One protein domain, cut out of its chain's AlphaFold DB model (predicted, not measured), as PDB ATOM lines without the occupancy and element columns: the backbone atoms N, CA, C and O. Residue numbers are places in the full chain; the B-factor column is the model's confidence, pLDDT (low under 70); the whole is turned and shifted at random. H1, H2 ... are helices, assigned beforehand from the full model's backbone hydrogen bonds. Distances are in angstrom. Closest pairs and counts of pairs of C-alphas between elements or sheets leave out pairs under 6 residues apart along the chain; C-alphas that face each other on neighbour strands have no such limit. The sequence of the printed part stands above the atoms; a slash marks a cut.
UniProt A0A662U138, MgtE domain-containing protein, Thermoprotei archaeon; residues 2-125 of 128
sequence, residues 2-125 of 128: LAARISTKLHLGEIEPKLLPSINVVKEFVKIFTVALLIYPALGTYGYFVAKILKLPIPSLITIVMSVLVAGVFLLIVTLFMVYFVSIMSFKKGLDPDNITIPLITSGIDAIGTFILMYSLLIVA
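AT A GLANCE: This is residues 2 to 125 of the 128 residues of the protein "MgtE domain-containing protein" of Thermoprotei archaeon (UniProt A0A662U138). Look first at H3, the middle helix of a loose zigzag: H2 folds back along one side, H4 splays from the other, and short H1 packs where H3 and H4 meet. Residues 50 to 55 and 110 to 125 stick out. The 124 printed residues hold four named helices, H1 to H4, all helix by class; the whole is loose, radius of gyration of the C-alphas 17.9 A, spanning 54 by 32 by 20 A.

IN THESE COORDINATES: Find C-alpha 61 at (87.416, 119.639, 122.634); H3, residues 61 to 92, runs 46.0 A. H2, residues 23 to 53, runs 45.3 A, with a 26 degrees kink near residue 37. H4, residues 97 to 124, ends at C-alpha 124 (93.304, 100.091, 110.502). H1 is residues 2 to 11.

HOW THE PARTS SIT: H3 and H2 form a hairpin, closest C-alphas Val 65 and Gly 44, 4.3 A. H3 residues 82 to 91 alone touch H4, closest C-alphas Ser 87 and Pro 97, 4.9 A, at a steep tilt of 40 degrees. H1, H3 and H4 form a bundle of touching helices. Every O i to N i+4 pair is within hydrogen-bond range in H1 and H3, 24 of 27 in H2, 22 of 24 in H4.

THE WHOLE: The printed part has no cut; the H1 to H2 link is long. Residues 17, 19, 97 to 98 and 125 are under pLDDT 70.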
ATOM      1  N   LEU A   2      92.639 132.178  95.616       75.69
ATOM      2  CA  LEU A   2      94.002 132.718  95.458       75.69
ATOM      3  C   LEU A   2      94.523 132.573  94.014       75.69
ATOM      4  O   LEU A   2      95.026 133.551  93.477       75.69
ATOM      5  N   ALA A   3      94.345 131.404  93.384       70.31
ATOM      6  CA  ALA A   3      94.766 131.155  91.998       70.31
ATOM      7  C   ALA A   3      94.220 132.217  91.021       70.31
ATOM      8  O   ALA A   3      95.014 132.919  90.410       70.31
ATOM      9  N   ALA A   4      92.900 132.449  91.024       72.69
ATOM     10  CA  ALA A   4      92.242 133.504  90.238       72.69
ATOM     11  C   ALA A   4      92.814 134.908  90.480       72.69
ATOM     12  O   ALA A   4      93.066 135.663  89.543       72.69
ATOM     13  N   ARG A   5      93.085 135.265  91.743       78.31
ATOM     14  CA  ARG A   5      93.702 136.562  92.068       78.31
ATOM     15  C   ARG A   5      95.127 136.672  91.535       78.31
ATOM     16  O   ARG A   5      95.503 137.739  91.062       78.31
ATOM     17  N   ILE A   6      95.922 135.607  91.621       78.31
ATOM     18  CA  ILE A   6      97.288 135.596  91.088       78.31
ATOM     19  C   ILE A   6      97.272 135.622  89.561       78.31
ATOM     20  O   ILE A   6      98.015 136.406  88.980       78.31
ATOM     21  N   SER A   7      96.385 134.856  88.923       76.31
ATOM     22  CA  SER A   7      96.176 134.876  87.475       76.31
ATOM     23  C   SER A   7      95.816 136.274  86.973       76.31
ATOM     24  O   SER A   7      96.474 136.799  86.077       76.31
ATOM     25  N   THR A   8      94.844 136.939  87.607       80.19
ATOM     26  CA  THR A   8      94.442 138.305  87.232       80.19
ATOM     27  C   THR A   8      95.602 139.289  87.387       80.19
ATOM     28  O   THR A   8      95.875 140.077  86.488       80.19
ATOM     29  N   LYS A   9      96.341 139.226  88.502       80.00
ATOM     30  CA  LYS A   9      97.490 140.113  88.744       80.00
ATOM     31  C   LYS A   9      98.668 139.854  87.794       80.00
ATOM     32  O   LYS A   9      99.396 140.792  87.485       80.00
ATOM     33  N   LEU A  10      98.855 138.618  87.326       78.56
ATOM     34  CA  LEU A  10      99.824 138.283  86.275       78.56
ATOM     35  C   LEU A  10      99.408 138.896  84.928       78.56
ATOM     36  O   LEU A  10     100.233 139.521  84.271       78.56
ATOM     37  N   HIS A  11      98.128 138.789  84.552       78.44
ATOM     38  CA  HIS A  11      97.602 139.366  83.307       78.44
ATOM     39  C   HIS A  11      97.601 140.901  83.298       78.44
ATOM     40  O   HIS A  11      97.834 141.508  82.257       78.44
ATOM     41  N   LEU A  12      97.383 141.537  84.453       79.12
ATOM     42  CA  LEU A  12      97.470 142.993  84.612       79.12
ATOM     43  C   LEU A  12      98.918 143.510  84.710       79.12
ATOM     44  O   LEU A  12      99.128 144.718  84.781       79.12
ATOM     45  N   GLY A  13      99.918 142.621  84.751       73.38
ATOM     46  CA  GLY A  13     101.325 142.994  84.920       73.38
ATOM     47  C   GLY A  13     101.683 143.504  86.323       73.38
ATOM     48  O   GLY A  13     102.787 143.999  86.528       73.38
ATOM     49  N   GLU A  14     100.788 143.370  87.309       71.44
ATOM     50  CA  GLU A  14     101.038 143.774  88.703       71.44
ATOM     51  C   GLU A  14     102.007 142.832  89.435       71.44
ATOM     52  O   GLU A  14     102.616 143.202  90.445       71.44
ATOM     53  N   ILE A  15     102.129 141.588  88.964       71.50
ATOM     54  CA  ILE A  15     103.068 140.590  89.474       71.50
ATOM     55  C   ILE A  15     103.920 140.101  88.311       71.50
ATOM     56  O   ILE A  15     103.412 139.532  87.352       71.50
ATOM     57  N   GLU A  16     105.235 140.250  88.426       71.12
ATOM     58  CA  GLU A  16     106.160 139.603  87.501       71.12
ATOM     59  C   GLU A  16     106.236 138.091  87.789       71.12
ATOM     60  O   GLU A  16     106.270 137.698  88.963       71.12
ATOM     61  N   PRO A  17     106.329 137.224  86.761       68.44
ATOM     62  CA  PRO A  17     106.434 135.771  86.911       68.44
ATOM     63  C   PRO A  17     107.830 135.345  87.412       68.44
ATOM     64  O   PRO A  17     108.595 134.648  86.739       68.44
ATOM     65  N   LYS A  18     108.188 135.779  88.620       74.25
ATOM     66  CA  LYS A  18     109.416 135.419  89.339       74.25
ATOM     67  C   LYS A  18     109.184 134.179  90.200       74.25
ATOM     68  O   LYS A  18     108.076 133.920  90.638       74.25
ATOM     69  N   LEU A  19     110.242 133.400  90.437       66.00
ATOM     70  CA  LEU A  19     110.187 132.210  91.304       66.00
ATOM     71  C   LEU A  19     109.999 132.569  92.787       66.00
ATOM     72  O   LEU A  19     109.481 131.762  93.551       66.00
ATOM     73  N   LEU A  20     110.426 133.769  93.186       72.00
ATOM     74  CA  LEU A  20     110.289 134.277  94.547       72.00
ATOM     75  C   LEU A  20     109.052 135.183  94.664       72.00
ATOM     76  O   LEU A  20     108.922 136.112  93.858       72.00
ATOM     77  N   PRO A  21     108.186 134.963  95.674       74.12
ATOM     78  CA  PRO A  21     107.005 135.786  95.908       74.12
ATOM     79  C   PRO A  21     107.378 137.229  96.226       74.12
ATOM     80  O   PRO A  21     108.197 137.507  97.101       74.12
ATOM     81  N   SER A  22     106.739 138.165  95.522       80.25
ATOM     82  CA  SER A  22     106.848 139.588  95.829       80.25
ATOM     83  C   SER A  22     106.137 139.913  97.144       80.25
ATOM     84  O   SER A  22     105.236 139.196  97.588       80.25
ATOM     85  N   ILE A  23     106.487 141.047  97.756       79.56
ATOM     86  CA  ILE A  23     105.868 141.500  99.011       79.56
ATOM     87  C   ILE A  23     104.335 141.601  98.916       79.56
ATOM     88  O   ILE A  23     103.626 141.353  99.891       79.56
ATOM     89  N   ASN A  24     103.804 141.902  97.727       78.69
ATOM     90  CA  ASN A  24     102.367 141.982  97.477       78.69
ATOM     91  C   ASN A  24     101.690 140.607  97.541       78.69
ATOM     92  O   ASN A  24     100.573 140.505  98.043       78.69
ATOM     93  N   VAL A  25     102.368 139.550  97.086       81.38
ATOM     94  CA  VAL A  25     101.886 138.164  97.193       81.38
ATOM     95  C   VAL A  25     101.909 137.707  98.647       81.38
ATOM     96  O   VAL A  25     100.921 137.166  99.136       81.38
ATOM     97  N   VAL A  26     102.991 138.008  99.371       84.94
ATOM     98  CA  VAL A  26     103.106 137.681 100.801       84.94
ATOM     99  C   VAL A  26     101.992 138.353 101.612       84.94
ATOM    100  O   VAL A  26     101.386 137.713 102.467       84.94
ATOM    101  N   LYS A  27     101.635 139.608 101.306       86.00
ATOM    102  CA  LYS A  27     100.488 140.284 101.941       86.00
ATOM    103  C   LYS A  27      99.163 139.552 101.710       86.00
ATOM    104  O   LYS A  27      98.343 139.497 102.623       86.00
ATOM    105  N   GLU A  28      98.929 138.993 100.522       85.88
ATOM    106  CA  GLU A  28      97.731 138.176 100.267       85.88
ATOM    107  C   GLU A  28      97.768 136.865 101.063       85.88
ATOM    108  O   GLU A  28      96.751 136.465 101.625       85.88
ATOM    109  N   PHE A  29      98.937 136.229 101.183       88.69
ATOM    110  CA  PHE A  29      99.095 135.017 101.994       88.69
ATOM    111  C   PHE A  29      98.771 135.277 103.461       88.69
ATOM    112  O   PHE A  29      98.025 134.508 104.059       88.69
ATOM    113  N   VAL A  30      99.251 136.392 104.017       89.44
ATOM    114  CA  VAL A  30      98.948 136.793 105.398       89.44
ATOM    115  C   VAL A  30      97.446 137.000 105.597       89.44
ATOM    116  O   VAL A  30      96.901 136.514 106.582       89.44
ATOM    117  N   LYS A  31      96.739 137.641 104.654       89.75
ATOM    118  CA  LYS A  31      95.273 137.795 104.744       89.75
ATOM    119  C   LYS A  31      94.563 136.444 104.808       89.75
ATOM    120  O   LYS A  31      93.672 136.262 105.634       89.75
ATOM    121  N   ILE A  32      94.955 135.502 103.949       90.31
ATOM    122  CA  ILE A  32      94.377 134.152 103.946       90.31
ATOM    123  C   ILE A  32      94.694 133.441 105.261       90.31
ATOM    124  O   ILE A  32      93.811 132.812 105.837       90.31
ATOM    125  N   PHE A  33      95.918 133.587 105.763       91.25
ATOM    126  CA  PHE A  33      96.343 133.011 107.033       91.25
ATOM    127  C   PHE A  33      95.497 133.515 108.208       91.25
ATOM    128  O   PHE A  33      95.031 132.714 109.014       91.25
ATOM    129  N   THR A  34      95.221 134.821 108.271       92.25
ATOM    130  CA  THR A  34      94.354 135.412 109.301       92.25
ATOM    131  C   THR A  34      92.945 134.828 109.266       92.25
ATOM    132  O   THR A  34      92.394 134.481 110.308       92.25
ATOM    133  N   VAL A  35      92.359 134.682 108.073       93.00
ATOM    134  CA  VAL A  35      91.028 134.075 107.924       93.00
ATOM    135  C   VAL A  35      91.057 132.607 108.349       93.00
ATOM    136  O   VAL A  35      90.186 132.154 109.086       93.00
ATOM    137  N   ALA A  36      92.081 131.866 107.935       92.12
ATOM    138  CA  ALA A  36      92.227 130.455 108.261       92.12
ATOM    139  C   ALA A  36      92.361 130.206 109.772       92.12
ATOM    140  O   ALA A  36      91.770 129.262 110.293       92.12
ATOM    141  N   LEU A  37      93.055 131.096 110.490       93.12
ATOM    142  CA  LEU A  37      93.199 131.027 111.944       93.12
ATOM    143  C   LEU A  37      91.855 131.152 112.684       93.12
ATOM    144  O   LEU A  37      91.725 130.635 113.786       93.12
ATOM    145  N   LEU A  38      90.851 131.797 112.081       94.62
ATOM    146  CA  LEU A  38      89.490 131.863 112.623       94.62
ATOM    147  C   LEU A  38      88.638 130.659 112.198       94.62
ATOM    148  O   LEU A  38      87.853 130.140 112.992       94.62
ATOM    149  N   ILE A  39      88.803 130.195 110.958       94.94
ATOM    150  CA  ILE A  39      88.005 129.100 110.396       94.94
ATOM    151  C   ILE A  39      88.388 127.743 110.995       94.94
ATOM    152  O   ILE A  39      87.496 126.963 111.318       94.94
ATOM    153  N   TYR A  40      89.675 127.437 111.179       93.88
ATOM    154  CA  TYR A  40      90.080 126.114 111.667       93.88
ATOM    155  C   TYR A  40      89.609 125.801 113.093       93.88
ATOM    156  O   TYR A  40      89.116 124.690 113.304       93.88
ATOM    157  N   PRO A  41      89.658 126.730 114.067       94.06
ATOM    158  CA  PRO A  41      89.073 126.476 115.374       94.06
ATOM    159  C   PRO A  41      87.559 126.282 115.304       94.06
ATOM    160  O   PRO A  41      87.048 125.364 115.937       94.06
ATOM    161  N   ALA A  42      86.853 127.082 114.497       96.06
ATOM    162  CA  ALA A  42      85.413 126.923 114.283       96.06
ATOM    163  C   ALA A  42      85.066 125.568 113.639       96.06
ATOM    164  O   ALA A  42      84.074 124.934 113.991       96.06
ATOM    165  N   LEU A  43      85.909 125.085 112.726       94.94
ATOM    166  CA  LEU A  43      85.761 123.769 112.114       94.94
ATOM    167  C   LEU A  43      86.001 122.645 113.131       94.94
ATOM    168  O   LEU A  43      85.239 121.681 113.178       94.94
ATOM    169  N   GLY A  44      87.028 122.777 113.974       94.31
ATOM    170  CA  GLY A  44      87.320 121.818 115.038       94.31
ATOM    171  C   GLY A  44      86.214 121.746 116.093       94.31
ATOM    172  O   GLY A  44      85.816 120.650 116.492       94.31
ATOM    173  N   THR A  45      85.663 122.891 116.511       95.69
ATOM    174  CA  THR A  45      84.528 122.926 117.446       95.69
ATOM    175  C   THR A  45      83.287 122.299 116.819       95.69
ATOM    176  O   THR A  45      82.633 121.479 117.462       95.69
ATOM    177  N   TYR A  46      82.992 122.610 115.555       95.94
ATOM    178  CA  TYR A  46      81.888 121.999 114.821       95.94
ATOM    179  C   TYR A  46      82.026 120.472 114.746       95.94
ATOM    180  O   TYR A  46      81.104 119.750 115.127       95.94
ATOM    181  N   GLY A  47      83.200 119.973 114.343       93.12
ATOM    182  CA  GLY A  47      83.481 118.537 114.277       93.12
ATOM    183  C   GLY A  47      83.308 117.836 115.626       93.12
ATOM    184  O   GLY A  47      82.720 116.756 115.691       93.12
ATOM    185  N   TYR A  48      83.728 118.479 116.719       94.12
ATOM    186  CA  TYR A  48      83.510 117.969 118.074       94.12
ATOM    187  C   TYR A  48      82.019 117.824 118.415       94.12
ATOM    188  O   TYR A  48      81.602 116.787 118.932       94.12
ATOM    189  N   PHE A  49      81.194 118.834 118.114       95.44
ATOM    190  CA  PHE A  49      79.754 118.770 118.387       95.44
ATOM    191  C   PHE A  49      79.061 117.674 117.580       95.44
ATOM    192  O   PHE A  49      78.264 116.922 118.143       95.44
ATOM    193  N   VAL A  50      79.397 117.540 116.296       94.88
ATOM    194  CA  VAL A  50      78.870 116.468 115.441       94.88
ATOM    195  C   VAL A  50      79.241 115.100 116.011       94.88
ATOM    196  O   VAL A  50      78.371 114.254 116.204       94.88
ATOM    197  N   ALA A  51      80.508 114.889 116.367       92.31
ATOM    198  CA  ALA A  51      80.951 113.611 116.907       92.31
ATOM    199  C   ALA A  51      80.314 113.280 118.271       92.31
ATOM    200  O   ALA A  51      79.994 112.120 118.538       92.31
ATOM    201  N   LYS A  52      80.033 114.297 119.100       92.94
ATOM    202  CA  LYS A  52      79.284 114.137 120.354       92.94
ATOM    203  C   LYS A  52      77.830 113.720 120.110       92.94
ATOM    204  O   LYS A  52      77.330 112.852 120.821       92.94
ATOM    205  N   ILE A  53      77.157 114.303 119.112       95.56
ATOM    206  CA  ILE A  53      75.788 113.917 118.714       95.56
ATOM    207  C   ILE A  53      75.757 112.458 118.250       95.56
ATOM    208  O   ILE A  53      74.857 111.707 118.622       95.56
ATOM    209  N   LEU A  54      76.780 112.037 117.504       94.12
ATOM    210  CA  LEU A  54      76.940 110.668 117.013       94.12
ATOM    211  C   LEU A  54      77.422 109.672 118.084       94.12
ATOM    212  O   LEU A  54      77.576 108.493 117.782       94.12
ATOM    213  N   LYS A  55      77.644 110.124 119.328       92.56
ATOM    214  CA  LYS A  55      78.144 109.315 120.456       92.56
ATOM    215  C   LYS A  55      79.458 108.584 120.145       92.56
ATOM    216  O   LYS A  55      79.689 107.482 120.638       92.56
ATOM    217  N   LEU A  56      80.318 109.196 119.334       90.50
ATOM    218  CA  LEU A  56      81.616 108.627 118.991       90.50
ATOM    219  C   LEU A  56      82.609 108.795 120.152       90.50
ATOM    220  O   LEU A  56      82.569 109.818 120.846       90.50
ATOM    221  N   PRO A  57      83.529 107.834 120.358       88.88
ATOM    222  CA  PRO A  57      84.633 108.013 121.290       88.88
ATOM    223  C   PRO A  57      85.573 109.083 120.729       88.88
ATOM    224  O   PRO A  57      86.299 108.843 119.765       88.88
ATOM    225  N   ILE A  58      85.535 110.281 121.312       88.69
ATOM    226  CA  ILE A  58      86.352 111.414 120.872       88.69
ATOM    227  C   ILE A  58      87.225 111.977 121.996       88.69
ATOM    228  O   ILE A  58      86.813 111.966 123.159       88.69
ATOM    229  N   PRO A  59      88.412 112.513 121.659       90.75
ATOM    230  CA  PRO A  59      89.232 113.280 122.591       90.75
ATOM    231  C   PRO A  59      88.530 114.548 123.098       90.75
ATOM    232  O   PRO A  59      87.462 114.940 122.626       90.75
ATOM    233  N   SER A  60      89.178 115.243 124.036       93.62
ATOM    234  CA  SER A  60      88.699 116.538 124.530       93.62
ATOM    235  C   SER A  60      88.550 117.575 123.403       93.62
ATOM    236  O   SER A  60      89.282 117.542 122.409       93.62
ATOM    237  N   LEU A  61      87.644 118.544 123.588       91.56
ATOM    238  CA  LEU A  61      87.416 119.639 122.634       91.56
ATOM    239  C   LEU A  61      88.718 120.357 122.254       91.56
ATOM    240  O   LEU A  61      88.967 120.611 121.080       91.56
ATOM    241  N   ILE A  62      89.559 120.652 123.249       93.56
ATOM    242  CA  ILE A  62      90.833 121.354 123.059       93.56
ATOM    243  C   ILE A  62      91.762 120.533 122.163       93.56
ATOM    244  O   ILE A  62      92.353 121.073 121.232       93.56
ATOM    245  N   THR A  63      91.849 119.221 122.392       92.19
ATOM    246  CA  THR A  63      92.675 118.315 121.584       92.19
ATOM    247  C   THR A  63      92.227 118.298 120.124       92.19
ATOM    248  O   THR A  63      93.072 118.374 119.235       92.19
ATOM    249  N   ILE A  64      90.917 118.251 119.864       92.81
ATOM    250  CA  ILE A  64      90.377 118.261 118.496       92.81
ATOM    251  C   ILE A  64      90.630 119.609 117.822       92.81
ATOM    252  O   ILE A  64      91.168 119.648 116.719       92.81
ATOM    253  N   VAL A  65      90.300 120.711 118.495       95.06
ATOM    254  CA  VAL A  65      90.487 122.065 117.957       95.06
ATOM    255  C   VAL A  65      91.953 122.328 117.622       95.06
ATOM    256  O   VAL A  65      92.248 122.790 116.523       95.06
ATOM    257  N   MET A  66      92.877 121.981 118.522       93.50
ATOM    258  CA  MET A  66      94.311 122.152 118.283       93.50
ATOM    259  C   MET A  66      94.821 121.256 117.154       93.50
ATOM    260  O   MET A  66      95.600 121.718 116.324       93.50
ATOM    261  N   SER A  67      94.352 120.008 117.075       90.31
ATOM    262  CA  SER A  67      94.713 119.099 115.981       90.31
ATOM    263  C   SER A  67      94.276 119.649 114.622       90.31
ATOM    264  O   SER A  67      95.081 119.709 113.695       90.31
ATOM    265  N   VAL A  68      93.025 120.114 114.514       92.88
ATOM    266  CA  VAL A  68      92.482 120.709 113.281       92.88
ATOM    267  C   VAL A  68      93.209 122.004 112.928       92.88
ATOM    268  O   VAL A  68      93.518 122.228 111.761       92.88
ATOM    269  N   LEU A  69      93.528 122.834 113.922       93.56
ATOM    270  CA  LEU A  69      94.270 124.074 113.719       93.56
ATOM    271  C   LEU A  69      95.665 123.819 113.146       93.56
ATOM    272  O   LEU A  69      96.026 124.411 112.133       93.56
ATOM    273  N   VAL A  70      96.441 122.927 113.766       93.06
ATOM    274  CA  VAL A  70      97.812 122.616 113.335       93.06
ATOM    275  C   VAL A  70      97.813 121.957 111.958       93.06
ATOM    276  O   VAL A  70      98.552 122.392 111.072       93.06
ATOM    277  N   ALA A  71      96.957 120.953 111.748       86.81
ATOM    278  CA  ALA A  71      96.838 120.275 110.460       86.81
ATOM    279  C   ALA A  71      96.392 121.242 109.351       86.81
ATOM    280  O   ALA A  71      96.974 121.261 108.267       86.81
ATOM    281  N   GLY A  72      95.402 122.090 109.644       88.56
ATOM    282  CA  GLY A  72      94.897 123.102 108.725       88.56
ATOM    283  C   GLY A  72      95.962 124.127 108.344       88.56
ATOM    284  O   GLY A  72      96.159 124.393 107.163       88.56
ATOM    285  N   VAL A  73      96.703 124.660 109.320       91.81
ATOM    286  CA  VAL A  73      97.797 125.613 109.070       91.81
ATOM    287  C   VAL A  73      98.888 124.991 108.199       91.81
ATOM    288  O   VAL A  73      99.349 125.633 107.254       91.81
ATOM    289  N   PHE A  74      99.276 123.742 108.462       88.38
ATOM    290  CA  PHE A  74     100.279 123.055 107.650       88.38
ATOM    291  C   PHE A  74      99.805 122.865 106.201       88.38
ATOM    292  O   PHE A  74     100.510 123.231 105.259       88.38
ATOM    293  N   LEU A  75      98.574 122.376 106.017       83.31
ATOM    294  CA  LEU A  75      97.962 122.207 104.699       83.31
ATOM    295  C   LEU A  75      97.835 123.539 103.950       83.31
ATOM    296  O   LEU A  75      98.089 123.605 102.744       83.31
ATOM    297  N   LEU A  76      97.474 124.611 104.657       88.81
ATOM    298  CA  LEU A  76      97.368 125.944 104.084       88.81
ATOM    299  C   LEU A  76      98.706 126.402 103.508       88.81
ATOM    300  O   LEU A  76      98.745 126.849 102.365       88.81
ATOM    301  N   ILE A  77      99.794 126.272 104.270       88.50
ATOM    302  CA  ILE A  77     101.134 126.667 103.825       88.50
ATOM    303  C   ILE A  77     101.491 125.944 102.524       88.50
ATOM    304  O   ILE A  77     101.831 126.595 101.535       88.50
ATOM    305  N   VAL A  78     101.337 124.617 102.492       83.88
ATOM    306  CA  VAL A  78     101.604 123.802 101.296       83.88
ATOM    307  C   VAL A  78     100.761 124.277 100.110       83.88
ATOM    308  O   VAL A  78     101.284 124.484  99.016       83.88
ATOM    309  N   THR A  79      99.472 124.527 100.338       82.06
ATOM    310  CA  THR A  79      98.537 124.967  99.296       82.06
ATOM    311  C   THR A  79      98.908 126.340  98.736       82.06
ATOM    312  O   THR A  79      98.899 126.524  97.521       82.06
ATOM    313  N   LEU A  80      99.269 127.309  99.586       86.00
ATOM    314  CA  LEU A  80      99.670 128.653  99.153       86.00
ATOM    315  C   LEU A  80     100.894 128.601  98.232       86.00
ATOM    316  O   LEU A  80     100.897 129.236  97.175       86.00
ATOM    317  N   PHE A  81     101.905 127.807  98.600       83.56
ATOM    318  CA  PHE A  81     103.086 127.604  97.763       83.56
ATOM    319  C   PHE A  81     102.737 126.895  96.458       83.56
ATOM    320  O   PHE A  81     103.144 127.352  95.391       83.56
ATOM    321  N   MET A  82     101.950 125.821  96.519       80.31
ATOM    322  CA  MET A  82     101.562 125.065  95.332       80.31
ATOM    323  C   MET A  82     100.793 125.943  94.338       80.31
ATOM    324  O   MET A  82     101.147 125.976  93.164       80.31
ATOM    325  N   VAL A  83      99.812 126.723  94.809       82.62
ATOM    326  CA  VAL A  83      99.064 127.683  93.979       82.62
ATOM    327  C   VAL A  83     100.010 128.673  93.318       82.62
ATOM    328  O   VAL A  83      99.942 128.861  92.109       82.62
ATOM    329  N   TYR A  84     100.919 129.274  94.083       83.12
ATOM    330  CA  TYR A  84     101.850 130.260  93.547       83.12
ATOM    331  C   TYR A  84     102.750 129.681  92.452       83.12
ATOM    332  O   TYR A  84     102.810 130.220  91.345       83.12
ATOM    333  N   PHE A  85     103.406 128.553  92.733       81.19
ATOM    334  CA  PHE A  85     104.327 127.923  91.791       81.19
ATOM    335  C   PHE A  85     103.619 127.405  90.540       81.19
ATOM    336  O   PHE A  85     104.096 127.645  89.430       81.19
ATOM    337  N   VAL A  86     102.475 126.736  90.696       80.31
ATOM    338  CA  VAL A  86     101.701 126.218  89.561       80.31
ATOM    339  C   VAL A  86     101.165 127.367  88.709       80.31
ATOM    340  O   VAL A  86     101.260 127.291  87.483       80.31
ATOM    341  N   SER A  87     100.693 128.462  89.316       80.88
ATOM    342  CA  SER A  87     100.237 129.633  88.562       80.88
ATOM    343  C   SER A  87     101.365 130.294  87.770       80.88
ATOM    344  O   SER A  87     101.181 130.589  86.591       80.88
ATOM    345  N   ILE A  88     102.554 130.464  88.358       81.25
ATOM    346  CA  ILE A  88     103.712 131.025  87.640       81.25
ATOM    347  C   ILE A  88     104.172 130.105  86.516       81.25
ATOM    348  O   ILE A  88     104.484 130.578  85.426       81.25
ATOM    349  N   MET A  89     104.240 128.798  86.768       79.75
ATOM    350  CA  MET A  89     104.691 127.833  85.770       79.75
ATOM    351  C   MET A  89     103.712 127.742  84.597       79.75
ATOM    352  O   MET A  89     104.145 127.652  83.451       79.75
ATOM    353  N   SER A  90     102.407 127.812  84.876       79.62
ATOM    354  CA  SER A  90     101.361 127.864  83.849       79.62
ATOM    355  C   SER A  90     101.503 129.131  83.007       79.62
ATOM    356  O   SER A  90     101.632 129.037  81.788       79.62
ATOM    357  N   PHE A  91     101.642 130.294  83.655       79.19
ATOM    358  CA  PHE A  91     101.816 131.573  82.966       79.19
ATOM    359  C   PHE A  91     103.088 131.613  82.104       79.19
ATOM    360  O   PHE A  91     103.049 132.030  80.951       79.19
ATOM    361  N   LYS A  92     104.221 131.102  82.613       79.12
ATOM    362  CA  LYS A  92     105.480 130.994  81.848       79.12
ATOM    363  C   LYS A  92     105.371 130.094  80.620       79.12
ATOM    364  O   LYS A  92     106.112 130.290  79.664       79.12
ATOM    365  N   LYS A  93     104.476 129.107  80.648       80.25
ATOM    366  CA  LYS A  93     104.190 128.224  79.511       80.25
ATOM    367  C   LYS A  93     103.172 128.822  78.531       80.25
ATOM    368  O   LYS A  93     102.798 128.138  77.585       80.25
ATOM    369  N   GLY A  94     102.724 130.064  78.744       75.88
ATOM    370  CA  GLY A  94     101.687 130.710  77.934       75.88
ATOM    371  C   GLY A  94     100.292 130.126  78.158       75.88
ATOM    372  O   GLY A  94      99.398 130.337  77.345       75.88
ATOM    373  N   LEU A  95     100.113 129.359  79.234       73.44
ATOM    374  CA  LEU A  95      98.847 128.741  79.596       73.44
ATOM    375  C   LEU A  95      98.142 129.626  80.619       73.44
ATOM    376  O   LEU A  95      98.781 130.105  81.558       73.44
ATOM    377  N   ASP A  96      96.829 129.797  80.470       73.19
ATOM    378  CA  ASP A  96      96.031 130.528  81.452       73.19
ATOM    379  C   ASP A  96      96.075 129.787  82.803       73.19
ATOM    380  O   ASP A  96      95.602 128.641  82.899       73.19
ATOM    381  N   PRO A  97      96.654 130.396  83.856       68.44
ATOM    382  CA  PRO A  97      96.724 129.794  85.176       68.44
ATOM    383  C   PRO A  97      95.358 129.397  85.729       68.44
ATOM    384  O   PRO A  97      95.312 128.452  86.513       68.44
ATOM    385  N   ASP A  98      94.265 130.046  85.332       69.19
ATOM    386  CA  ASP A  98      92.931 129.724  85.843       69.19
ATOM    387  C   ASP A  98      92.371 128.427  85.260       69.19
ATOM    388  O   ASP A  98      91.736 127.655  85.981       69.19
ATOM    389  N   ASN A  99      92.711 128.113  84.009       70.31
ATOM    390  CA  ASN A  99      92.280 126.879  83.350       70.31
ATOM    391  C   ASN A  99      93.073 125.644  83.795       70.31
ATOM    392  O   ASN A  99      92.607 124.521  83.612       70.31
ATOM    393  N   ILE A 100      94.263 125.830  84.375       72.12
ATOM    394  CA  ILE A 100      95.153 124.719  84.748       72.12
ATOM    395  C   ILE A 100      95.351 124.624  86.253       72.12
ATOM    396  O   ILE A 100      95.218 123.543  86.820       72.12
ATOM    397  N   THR A 101      95.644 125.732  86.930       72.69
ATOM    398  CA  THR A 101      95.998 125.713  88.357       72.69
ATOM    399  C   THR A 101      94.820 125.279  89.217       72.69
ATOM    400  O   THR A 101      95.005 124.506  90.156       72.69
ATOM    401  N   ILE A 102      93.613 125.774  88.918       72.94
ATOM    402  CA  ILE A 102      92.428 125.504  89.743       72.94
ATOM    403  C   ILE A 102      92.039 124.018  89.671       72.94
ATOM    404  O   ILE A 102      91.960 123.402  90.741       72.94
ATOM    405  N   PRO A 103      91.862 123.402  88.479       75.00
ATOM    406  CA  PRO A 103      91.595 121.969  88.400       75.00
ATOM    407  C   PRO A 103      92.754 121.139  88.953       75.00
ATOM    408  O   PRO A 103      92.522 120.251  89.761       75.00
ATOM    409  N   LEU A 104      94.006 121.464  88.607       78.31
ATOM    410  CA  LEU A 104      95.167 120.666  89.009       78.31
ATOM    411  C   LEU A 104      95.340 120.592  90.528       78.31
ATOM    412  O   LEU A 104      95.625 119.522  91.059       78.31
ATOM    413  N   ILE A 105      95.170 121.711  91.235       75.81
ATOM    414  CA  ILE A 105      95.314 121.722  92.695       75.81
ATOM    415  C   ILE A 105      94.143 121.019  93.366       75.81
ATOM    416  O   ILE A 105      94.363 120.251  94.296       75.81
ATOM    417  N   THR A 106      92.921 121.227  92.877       78.75
ATOM    418  CA  THR A 106      91.733 120.574  93.444       78.75
ATOM    419  C   THR A 106      91.823 119.059  93.260       78.75
ATOM    420  O   THR A 106      91.792 118.319  94.235       78.75
ATOM    421  N   SER A 107      92.076 118.595  92.032       81.00
ATOM    422  CA  SER A 107      92.250 117.174  91.725       81.00
ATOM    423  C   SER A 107      93.468 116.562  92.420       81.00
ATOM    424  O   SER A 107      93.423 115.401  92.812       81.00
ATOM    425  N   GLY A 108      94.554 117.321  92.592       76.94
ATOM    426  CA  GLY A 108      95.737 116.868  93.320       76.94
ATOM    427  C   GLY A 108      95.451 116.638  94.803       76.94
ATOM    428  O   GLY A 108      95.816 115.593  95.338       76.94
ATOM    429  N   ILE A 109      94.762 117.581  95.453       77.88
ATOM    430  CA  ILE A 109      94.340 117.450  96.854       77.88
ATOM    431  C   ILE A 109      93.362 116.283  97.009       77.88
ATOM    432  O   ILE A 109      93.546 115.473  97.915       77.88
ATOM    433  N   ASP A 110      92.381 116.157  96.115       80.69
ATOM    434  CA  ASP A 110      91.400 115.071  96.160       80.69
ATOM    435  C   ASP A 110      92.071 113.706  95.979       80.69
ATOM    436  O   ASP A 110      91.867 112.810  96.794       80.69
ATOM    437  N   ALA A 111      92.940 113.550  94.975       79.56
ATOM    438  CA  ALA A 111      93.654 112.298  94.737       79.56
ATOM    439  C   ALA A 111      94.527 111.912  95.939       79.56
ATOM    440  O   ALA A 111      94.431 110.791  96.437       79.56
ATOM    441  N   ILE A 112      95.347 112.844  96.440       77.19
ATOM    442  CA  ILE A 112      96.208 112.605  97.607       77.19
ATOM    443  C   ILE A 112      95.356 112.254  98.834       77.19
ATOM    444  O   ILE A 112      95.659 111.290  99.536       77.19
ATOM    445  N   GLY A 113      94.269 112.992  99.067       75.06
ATOM    446  CA  GLY A 113      93.335 112.744 100.161       75.06
ATOM    447  C   GLY A 113      92.705 111.353 100.085       75.06
ATOM    448  O   GLY A 113      92.723 110.618 101.072       75.06
ATOM    449  N   THR A 114      92.219 110.948  98.911       82.31
ATOM    450  CA  THR A 114      91.653 109.611  98.690       82.31
ATOM    451  C   THR A 114      92.691 108.511  98.902       82.31
ATOM    452  O   THR A 114      92.389 107.529  99.579       82.31
ATOM    453  N   PHE A 115      93.917 108.669  98.393       81.50
ATOM    454  CA  PHE A 115      94.982 107.682  98.595       81.50
ATOM    455  C   PHE A 115      95.317 107.490 100.076       81.50
ATOM    456  O   PHE A 115      95.421 106.352 100.533       81.50
ATOM    457  N   ILE A 116      95.435 108.582 100.835       77.69
ATOM    458  CA  ILE A 116      95.706 108.535 102.279       77.69
ATOM    459  C   ILE A 116      94.557 107.846 103.023       77.69
ATOM    460  O   ILE A 116      94.807 106.991 103.873       77.69
ATOM    461  N   LEU A 117      93.306 108.172 102.684       77.25
ATOM    462  CA  LEU A 117      92.130 107.549 103.292       77.25
ATOM    463  C   LEU A 117      92.070 106.045 103.013       77.25
ATOM    464  O   LEU A 117      91.872 105.267 103.944       77.25
ATOM    465  N   MET A 118      92.290 105.623 101.764       84.38
ATOM    466  CA  MET A 118      92.305 104.203 101.402       84.38
ATOM    467  C   MET A 118      93.407 103.436 102.136       84.38
ATOM    468  O   MET A 118      93.144 102.370 102.688       84.38
ATOM    469  N   TYR A 119      94.627 103.980 102.186       82.88
ATOM    470  CA  TYR A 119      95.736 103.337 102.893       82.88
ATOM    471  C   TYR A 119      95.494 103.263 104.403       82.88
ATOM    472  O   TYR A 119      95.740 102.227 105.015       82.88
ATOM    473  N   SER A 120      94.973 104.334 105.005       74.56
ATOM    474  CA  SER A 120      94.607 104.340 106.422       74.56
ATOM    475  C   SER A 120      93.545 103.284 106.734       74.56
ATOM    476  O   SER A 120      93.643 102.619 107.761       74.56
ATOM    477  N   LEU A 121      92.549 103.111 105.863       79.00
ATOM    478  CA  LEU A 121      91.520 102.077 106.002       79.00
ATOM    479  C   LEU A 121      92.106 100.667 105.900       79.00
ATOM    480  O   LEU A 121      91.797  99.838 106.746       79.00
ATOM    481  N   LEU A 122      92.985 100.409 104.929       80.56
ATOM    482  CA  LEU A 122      93.647  99.108 104.770       80.56
ATOM    483  C   LEU A 122      94.509  98.720 105.980       80.56
ATOM    484  O   LEU A 122      94.594  97.543 106.318       80.56
ATOM    485  N   ILE A 123      95.151  99.697 106.630       76.94
ATOM    486  CA  ILE A 123      96.009  99.460 107.801       76.94
ATOM    487  C   ILE A 123      95.184  99.290 109.087       76.94
ATOM    488  O   ILE A 123      95.536  98.469 109.928       76.94
ATOM    489  N   VAL A 124      94.115 100.075 109.265       72.44
ATOM    490  CA  VAL A 124      93.304 100.091 110.502       72.44
ATOM    491  C   VAL A 124      92.219  99.012 110.504       72.44
ATOM    492  O   VAL A 124      91.903  98.468 111.558       72.44
ATOM    493  N   ALA A 125      91.672  98.683 109.337       57.66
ATOM    494  CA  ALA A 125      90.765  97.566 109.133       57.66
ATOM    495  C   ALA A 125      91.432  96.552 108.190       57.66
ATOM    496  O   ALA A 125      91.017  96.427 107.033       57.66
TER     497      ALA A 125